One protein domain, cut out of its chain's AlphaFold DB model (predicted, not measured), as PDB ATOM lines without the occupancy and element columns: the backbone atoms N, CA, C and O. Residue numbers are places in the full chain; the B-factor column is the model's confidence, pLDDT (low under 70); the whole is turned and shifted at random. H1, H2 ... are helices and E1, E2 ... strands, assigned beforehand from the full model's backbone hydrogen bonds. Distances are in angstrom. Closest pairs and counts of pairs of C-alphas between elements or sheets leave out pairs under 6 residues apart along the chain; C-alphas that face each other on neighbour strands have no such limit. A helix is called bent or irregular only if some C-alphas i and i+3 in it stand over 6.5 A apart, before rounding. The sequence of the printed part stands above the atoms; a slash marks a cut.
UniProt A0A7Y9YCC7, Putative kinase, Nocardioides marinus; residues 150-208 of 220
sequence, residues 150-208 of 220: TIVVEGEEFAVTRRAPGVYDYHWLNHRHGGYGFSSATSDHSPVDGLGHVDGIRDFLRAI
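This is residues 150 to 208 of the 220 residues of the protein "Putative kinase" of Nocardioides marinus (UniProt A0A7Y9YCC7). A strongly twisted sheet of four antiparallel strands, E1 to E4, is covered on one face by the helix H1, and no named helix covers the other face. The strands form a meander, each the antiparallel neighbour of the one before, and with H1 on one face of the sheet the domain has two layers, a sheet and a helix. The printed part has 59 residues, with four named strands and then one named helix along the chain, in the sheet order E1 - E2 - E3 - E4; its class is mixed, helices and strands. It is compact, with a radius of gyration of the C-alphas of 11.1 A, and elongated in outline, spanning 34 by 19 by 19 A.

Start at E1, residues 150 to 153, an edge strand, and go through a tight link to E2, residues 156 to 164. In this antiparallel hairpin you find N 151 and O 158 within hydrogen-bond range at 2.8 A. Another tight link leads to E3, residues 167 to 172, which forms the next antiparallel hairpin with E2; look for N 161 and O 169, 2.8 A apart. E4, residues 180 to 185, is the other edge strand and forms an antiparallel hairpin with E3, with N 172 and O 180 at 2.8 A. E1 and E4 are apart. Last comes H1, residues 194 to 207, which is on the sheet. Its closest C-alphas to E1 are those of Val 153 and Arg 202, 7.1 A apart, and to E4 those of Phe 182 and Phe 204, 7.6 A apart. In H1 every O i to N i+4 pair is within hydrogen-bond range.

Find C-alpha 150 at (0.013, 41.470, 17.942), where E1 begins; its four residues cover 9.8 A. E2, the longest strand with 9 residues, runs 24.3 A to C-alpha 164 at (-3.329, 37.339, 0.928). From there E3, of 6 residues, measures 16.7 A and E4, also of 6, measures 17.6 A from first to last C-alpha. H1, of 14 residues, runs 20.7 A and ends at C-alpha 207 at (-19.986, 37.256, 19.567); it is not bent.

The two C-alphas farthest apart are those of Arg 176 and Asp 188, at 34.3 A. The printed part has no cut and no long link: E3 to E4, with 7 residues between them, and E4 to H1, with 8, are short links. The mean pLDDT of the printed part of this model is 94.8, and no printed residue is under 70.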
ATOM      1  N   THR A 150       0.933  41.936  16.908       98.62
ATOM      2  CA  THR A 150       0.013  41.470  17.942       98.62
ATOM      3  C   THR A 150      -0.824  42.661  18.399       98.62
ATOM      4  O   THR A 150      -0.276  43.706  18.755       98.62
ATOM      5  N   ILE A 151      -2.147  42.530  18.382       98.31
ATOM      6  CA  ILE A 151      -3.080  43.551  18.864       98.31
ATOM      7  C   ILE A 151      -3.677  43.074  20.186       98.31
ATOM      8  O   ILE A 151      -4.173  41.956  20.278       98.31
ATOM      9  N   VAL A 152      -3.633  43.936  21.200       97.56
ATOM     10  CA  VAL A 152      -4.233  43.700  22.513       97.56
ATOM     11  C   VAL A 152      -5.520  44.510  22.623       97.56
ATOM     12  O   VAL A 152      -5.467  45.743  22.671       97.56
ATOM     13  N   VAL A 153      -6.663  43.830  22.679       95.25
ATOM     14  CA  VAL A 153      -8.003  44.420  22.828       95.25
ATOM     15  C   VAL A 153      -8.607  43.889  24.119       95.25
ATOM     16  O   VAL A 153      -8.717  42.688  24.291       95.25
ATOM     17  N   GLU A 154      -8.962  44.775  25.054       90.50
ATOM     18  CA  GLU A 154      -9.628  44.390  26.317       90.50
ATOM     19  C   GLU A 154      -8.859  43.353  27.167       90.50
ATOM     20  O   GLU A 154      -9.418  42.709  28.044       90.50
ATOM     21  N   GLY A 155      -7.539  43.257  26.968       91.38
ATOM     22  CA  GLY A 155      -6.674  42.282  27.642       91.38
ATOM     23  C   GLY A 155      -6.446  40.997  26.844       91.38
ATOM     24  O   GLY A 155      -5.544  40.240  27.193       91.38
ATOM     25  N   GLU A 156      -7.184  40.804  25.753       95.38
ATOM     26  CA  GLU A 156      -7.045  39.679  24.835       95.38
ATOM     27  C   GLU A 156      -6.025  39.973  23.737       95.38
ATOM     28  O   GLU A 156      -6.007  41.061  23.158       95.38
ATOM     29  N   GLU A 157      -5.152  39.007  23.459       97.50
ATOM     30  CA  GLU A 157      -4.005  39.152  22.566       97.50
ATOM     31  C   GLU A 157      -4.246  38.388  21.259       97.50
ATOM     32  O   GLU A 157      -4.375  37.164  21.256       97.50
ATOM     33  N   PHE A 158      -4.258  39.102  20.133       98.44
ATOM     34  CA  PHE A 158      -4.459  38.532  18.803       98.44
ATOM     35  C   PHE A 158      -3.232  38.754  17.926       98.44
ATOM     36  O   PHE A 158      -2.872  39.896  17.636       98.44
ATOM     37  N   ALA A 159      -2.617  37.672  17.451       98.25
ATOM     38  CA  ALA A 159      -1.642  37.755  16.369       98.25
ATOM     39  C   ALA A 159      -2.382  37.951  15.043       98.25
ATOM     40  O   ALA A 159      -3.233  37.136  14.683       98.25
ATOM     41  N   VAL A 160      -2.037  39.010  14.311       98.25
ATOM     42  CA  VAL A 160      -2.654  39.347  13.024       98.25
ATOM     43  C   VAL A 160      -1.686  39.010  11.902       98.25
ATOM     44  O   VAL A 160      -0.600  39.581  11.804       98.25
ATOM     45  N   THR A 161      -2.081  38.082  11.036       96.88
ATOM     46  CA  THR A 161      -1.276  37.642   9.893       96.88
ATOM     47  C   THR A 161      -2.024  37.921   8.604       96.88
ATOM     48  O   THR A 161      -3.166  37.509   8.431       96.88
ATOM     49  N   ARG A 162      -1.375  38.588   7.652       96.31
ATOM     50  CA  ARG A 162      -1.915  38.689   6.299       96.31
ATOM     51  C   ARG A 162      -1.653  37.392   5.540       96.31
ATOM     52  O   ARG A 162      -0.501  37.027   5.319       96.31
ATOM     53  N   ARG A 163      -2.719  36.746   5.075       95.50
ATOM     54  CA  ARG A 163      -2.644  35.531   4.253       95.50
ATOM     55  C   ARG A 163      -2.551  35.848   2.760       95.50
ATOM     56  O   ARG A 163      -1.821  35.188   2.029       95.50
ATOM     57  N   ALA A 164      -3.293  36.859   2.311       94.81
ATOM     58  CA  ALA A 164      -3.329  37.339   0.928       94.81
ATOM     59  C   ALA A 164      -3.754  38.826   0.896       94.81
ATOM     60  O   ALA A 164      -4.103  39.381   1.940       94.81
ATOM     61  N   PRO A 165      -3.720  39.529  -0.251       94.69
ATOM     62  CA  PRO A 165      -4.291  40.875  -0.354       94.69
ATOM     63  C   PRO A 165      -5.746  40.926   0.130       94.69
ATOM     64  O   PRO A 165      -6.588  40.177  -0.361       94.69
ATOM     65  N   GLY A 166      -6.004  41.768   1.136       94.94
ATOM     66  CA  GLY A 166      -7.312  41.906   1.772       94.94
ATOM     67  C   GLY A 166      -7.748  40.742   2.664       94.94
ATOM     68  O   GLY A 166      -8.850  40.798   3.192       94.94
ATOM     69  N   VAL A 167      -6.924  39.699   2.851       97.19
ATOM     70  CA  VAL A 167      -7.275  38.495   3.626       97.19
ATOM     71  C   VAL A 167      -6.354  38.341   4.828       97.19
ATOM     72  O   VAL A 167      -5.132  38.229   4.675       97.19
ATOM     73  N   TYR A 168      -6.952  38.273   6.013       98.06
ATOM     74  CA  TYR A 168      -6.249  38.288   7.291       98.06
ATOM     75  C   TYR A 168      -6.710  37.158   8.205       98.06
ATOM     76  O   TYR A 168      -7.881  36.783   8.206       98.06
ATOM     77  N   ASP A 169      -5.765  36.651   8.988       97.88
ATOM     78  CA  ASP A 169      -5.949  35.697  10.071       97.88
ATOM     79  C   ASP A 169      -5.682  36.364  11.410       97.88
ATOM     80  O   ASP A 169      -4.667  37.042  11.578       97.88
ATOM     81  N   TYR A 170      -6.576  36.127  12.362       98.25
ATOM     82  CA  TYR A 170      -6.510  36.638  13.722       98.25
ATOM     83  C   TYR A 170      -6.475  35.439  14.657       98.25
ATOM     84  O   TYR A 170      -7.484  34.765  14.849       98.25
ATOM     85  N   HIS A 171      -5.307  35.155  15.221       97.88
ATOM     86  CA  HIS A 171      -5.121  34.030  16.129       97.88
ATOM     87  C   HIS A 171      -5.101  34.521  17.578       97.88
ATOM     88  O   HIS A 171      -4.229  35.310  17.949       97.88
ATOM     89  N   TRP A 172      -6.046  34.050  18.389       97.50
ATOM     90  CA  TRP A 172      -6.214  34.441  19.787       97.50
ATOM     91  C   TRP A 172      -5.203  33.699  20.670       97.50
ATOM     92  O   TRP A 172      -5.340  32.514  20.980       97.50
ATOM     93  N   LEU A 173      -4.143  34.406  21.056       96.38
ATOM     94  CA  LEU A 173      -2.943  33.842  21.677       96.38
ATOM     95  C   LEU A 173      -3.162  33.376  23.115       96.38
ATOM     96  O   LEU A 173      -2.560  32.392  23.540       96.38
ATOM     97  N   ASN A 174      -3.997  34.087  23.866       94.12
ATOM     98  CA  ASN A 174      -4.280  33.822  25.274       94.12
ATOM     99  C   ASN A 174      -5.686  33.235  25.497       94.12
ATOM    100  O   ASN A 174      -6.161  33.218  26.632       94.12
ATOM    101  N   HIS A 175      -6.329  32.720  24.441       92.12
ATOM    102  CA  HIS A 175      -7.593  32.001  24.563       92.12
ATOM    103  C   HIS A 175      -7.440  30.776  25.478       92.12
ATOM    104  O   HIS A 175      -6.499  29.991  25.336       92.12
ATOM    105  N   ARG A 176      -8.404  30.560  26.380       86.81
ATOM    106  CA  ARG A 176      -8.333  29.528  27.432       86.81
ATOM    107  C   ARG A 176      -8.199  28.088  26.916       86.81
ATOM    108  O   ARG A 176      -7.624  27.255  27.611       86.81
ATOM    109  N   HIS A 177      -8.704  27.799  25.715       83.81
ATOM    110  CA  HIS A 177      -8.580  26.483  25.072       83.81
ATOM    111  C   HIS A 177      -7.451  26.411  24.026       83.81
ATOM    112  O   HIS A 177      -7.128  25.321  23.561       83.81
ATOM    113  N   GLY A 178      -6.806  27.544  23.707       86.06
ATOM    114  CA  GLY A 178      -5.802  27.667  22.647       86.06
ATOM    115  C   GLY A 178      -6.350  27.431  21.231       86.06
ATOM    116  O   GLY A 178      -7.429  26.880  21.046       86.06
ATOM    117  N   GLY A 179      -5.597  27.855  20.211       85.06
ATOM    118  CA  GLY A 179      -5.869  27.495  18.812       85.06
ATOM    119  C   GLY A 179      -7.169  28.050  18.220       85.06
ATOM    120  O   GLY A 179      -7.673  27.480  17.256       85.06
ATOM    121  N   TYR A 180      -7.708  29.133  18.784       94.31
ATOM    122  CA  TYR A 180      -8.957  29.750  18.339       94.31
ATOM    123  C   TYR A 180      -8.721  31.141  17.741       94.31
ATOM    124  O   TYR A 180      -7.667  31.751  17.939       94.31
ATOM    125  N   GLY A 181      -9.680  31.633  16.963       94.88
ATOM    126  CA  GLY A 181      -9.535  32.871  16.213       94.88
ATOM    127  C   GLY A 181     -10.554  32.995  15.091       94.88
ATOM    128  O   GLY A 181     -11.512  32.229  15.019       94.88
ATOM    129  N   PHE A 182     -10.325  33.947  14.195       97.31
ATOM    130  CA  PHE A 182     -11.169  34.163  13.023       97.31
ATOM    131  C   PHE A 182     -10.339  34.629  11.827       97.31
ATOM    132  O   PHE A 182      -9.163  34.982  11.954       97.31
ATOM    133  N   SER A 183     -10.960  34.648  10.652       96.81
ATOM    134  CA  SER A 183     -10.389  35.255   9.452       96.81
ATOM    135  C   SER A 183     -11.320  36.339   8.926       96.81
ATOM    136  O   SER A 183     -12.535  36.252   9.084       96.81
ATOM    137  N   SER A 184     -10.763  37.330   8.237       95.62
ATOM    138  CA  SER A 184     -11.540  38.342   7.518       95.62
ATOM    139  C   SER A 184     -11.053  38.484   6.080       95.62
ATOM    140  O   SER A 184      -9.875  38.255   5.789       95.62
ATOM    141  N   ALA A 185     -11.947  38.894   5.181       95.25
ATOM    142  CA  ALA A 185     -11.624  39.213   3.796       95.25
ATOM    143  C   ALA A 185     -12.357  40.487   3.348       95.25
ATOM    144  O   ALA A 185     -13.558  40.613   3.582       95.25
ATOM    145  N   THR A 186     -11.656  41.413   2.696       93.62
ATOM    146  CA  THR A 186     -12.273  42.560   2.013       93.62
ATOM    147  C   THR A 186     -12.691  42.163   0.599       93.62
ATOM    148  O   THR A 186     -11.932  41.530  -0.138       93.62
ATOM    149  N   SER A 187     -13.910  42.536   0.197       90.62
ATOM    150  CA  SER A 187     -14.474  42.153  -1.107       90.62
ATOM    151  C   SER A 187     -13.711  42.731  -2.303       90.62
ATOM    152  O   SER A 187     -13.753  42.166  -3.391       90.62
ATOM    153  N   ASP A 188     -13.029  43.861  -2.116       92.62
ATOM    154  CA  ASP A 188     -12.233  44.555  -3.134       92.62
ATOM    155  C   ASP A 188     -10.722  44.284  -3.009       92.62
ATOM    156  O   ASP A 188      -9.922  44.900  -3.712       92.62
ATOM    157  N   HIS A 189     -10.324  43.367  -2.119       91.88
ATOM    158  CA  HIS A 189      -8.932  43.041  -1.795       91.88
ATOM    159  C   HIS A 189      -8.102  44.217  -1.257       91.88
ATOM    160  O   HIS A 189      -6.866  44.130  -1.200       91.88
ATOM    161  N   SER A 190      -8.754  45.309  -0.852       93.19
ATOM    162  CA  SER A 190      -8.088  46.438  -0.212       93.19
ATOM    163  C   SER A 190      -7.499  46.018   1.141       93.19
ATOM    164  O   SER A 190      -8.062  45.158   1.830       93.19
ATOM    165  N   PRO A 191      -6.336  46.567   1.536       93.81
ATOM    166  CA  PRO A 191      -5.793  46.307   2.859       93.81
ATOM    167  C   PRO A 191      -6.715  46.890   3.932       93.81
ATOM    168  O   PRO A 191      -7.224  48.001   3.786       93.81
ATOM    169  N   VAL A 192      -6.885  46.148   5.023       95.31
ATOM    170  CA  VAL A 192      -7.593  46.642   6.207       95.31
ATOM    171  C   VAL A 192      -6.649  47.589   6.949       95.31
ATOM    172  O   VAL A 192      -5.461  47.299   7.113       95.31
ATOM    173  N   ASP A 193      -7.148  48.760   7.342       95.38
ATOM    174  CA  ASP A 193      -6.355  49.689   8.140       95.38
ATOM    175  C   ASP A 193      -6.250  49.223   9.604       95.38
ATOM    176  O   ASP A 193      -6.898  48.275  10.050       95.38
ATOM    177  N   GLY A 194      -5.389  49.882  10.380       92.75
ATOM    178  CA  GLY A 194      -5.140  49.466  11.756       92.75
ATOM    179  C   GLY A 194      -6.384  49.523  12.655       92.75
ATOM    180  O   GLY A 194      -6.502  48.705  13.564       92.75
ATOM    181  N   LEU A 195      -7.320  50.450  12.410       93.44
ATOM    182  CA  LEU A 195      -8.562  50.543  13.187       93.44
ATOM    183  C   LEU A 195      -9.548  49.441  12.798       93.44
ATOM    184  O   LEU A 195     -10.125  48.822  13.686       93.44
ATOM    185  N   GLY A 196      -9.658  49.115  11.510       95.75
ATOM    186  CA  GLY A 196     -10.489  48.015  11.029       95.75
ATOM    187  C   GLY A 196     -10.086  46.665  11.625       95.75
ATOM    188  O   GLY A 196     -10.952  45.867  11.977       95.75
ATOM    189  N   HIS A 197      -8.785  46.424  11.834       97.44
ATOM    190  CA  HIS A 197      -8.326  45.230  12.555       97.44
ATOM    191  C   HIS A 197      -8.800  45.204  14.015       97.44
ATOM    192  O   HIS A 197      -9.207  44.154  14.508       97.44
ATOM    193  N   VAL A 198      -8.754  46.345  14.711       96.50
ATOM    194  CA  VAL A 198      -9.231  46.454  16.100       96.50
ATOM    195  C   VAL A 198     -10.735  46.218  16.178       96.50
ATOM    196  O   VAL A 198     -11.188  45.500  17.066       96.50
ATOM    197  N   ASP A 199     -11.500  46.813  15.268       96.06
ATOM    198  CA  ASP A 199     -12.956  46.695  15.267       96.06
ATOM    199  C   ASP A 199     -13.398  45.265  14.938       96.06
ATOM    200  O   ASP A 199     -14.237  44.722  15.651       96.06
ATOM    201  N   GLY A 200     -12.738  44.595  13.987       96.56
ATOM    202  CA  GLY A 200     -12.971  43.173  13.721       96.56
ATOM    203  C   GLY A 200     -12.727  42.284  14.947       96.56
ATOM    204  O   GLY A 200     -13.526  41.396  15.229       96.56
ATOM    205  N   ILE A 201     -11.664  42.547  15.720       97.50
ATOM    206  CA  ILE A 201     -11.400  41.819  16.974       97.50
ATOM    207  C   ILE A 201     -12.491  42.099  18.015       97.50
ATOM    208  O   ILE A 201     -12.946  41.174  18.682       97.50
ATOM    209  N   ARG A 202     -12.933  43.355  18.167       96.00
ATOM    210  CA  ARG A 202     -14.010  43.704  19.111       96.00
ATOM    211  C   ARG A 202     -15.323  43.024  18.756       96.00
ATOM    212  O   ARG A 202     -16.005  42.538  19.651       96.00
ATOM    213  N   ASP A 203     -15.680  43.003  17.480       95.88
ATOM    214  CA  ASP A 203     -16.914  42.369  17.025       95.88
ATOM    215  C   ASP A 203     -16.857  40.851  17.212       95.88
ATOM    216  O   ASP A 203     -17.818  40.272  17.714       95.88
ATOM    217  N   PHE A 204     -15.707  40.228  16.934       95.88
ATOM    218  CA  PHE A 204     -15.471  38.824  17.263       95.88
ATOM    219  C   PHE A 204     -15.653  38.554  18.763       95.88
ATOM    220  O   PHE A 204     -16.438  37.687  19.128       95.88
ATOM    221  N   LEU A 205     -14.998  39.327  19.639       94.62
ATOM    222  CA  LEU A 205     -15.106  39.158  21.095       94.62
ATOM    223  C   LEU A 205     -16.540  39.345  21.617       94.62
ATOM    224  O   LEU A 205     -16.925  38.673  22.567       94.62
ATOM    225  N   ARG A 206     -17.347  40.221  21.003       94.50
ATOM    226  CA  ARG A 206     -18.767  40.411  21.365       94.50
ATOM    227  C   ARG A 206     -19.654  39.225  21.000       94.50
ATOM    228  O   ARG A 206     -20.701  39.069  21.619       94.50
ATOM    229  N   ALA A 207     -19.268  38.452  19.991       93.38
ATOM    230  CA  ALA A 207     -19.986  37.256  19.567       93.38
ATOM    231  C   ALA A 207     -19.607  36.012  20.389       93.38
ATOM    232  O   ALA A 207     -20.263  34.983  20.263       93.38
ATOM    233  N   ILE A 208     -18.556  36.090  21.214       93.00
ATOM    234  CA  ILE A 208     -18.145  34.995  22.091       93.00
ATOM    235  C   ILE A 208     -19.130  34.858  23.245       93.00
ATOM    236  O   ILE A 208     -19.326  35.790  24.027       93.00
TER     237      ILE A 208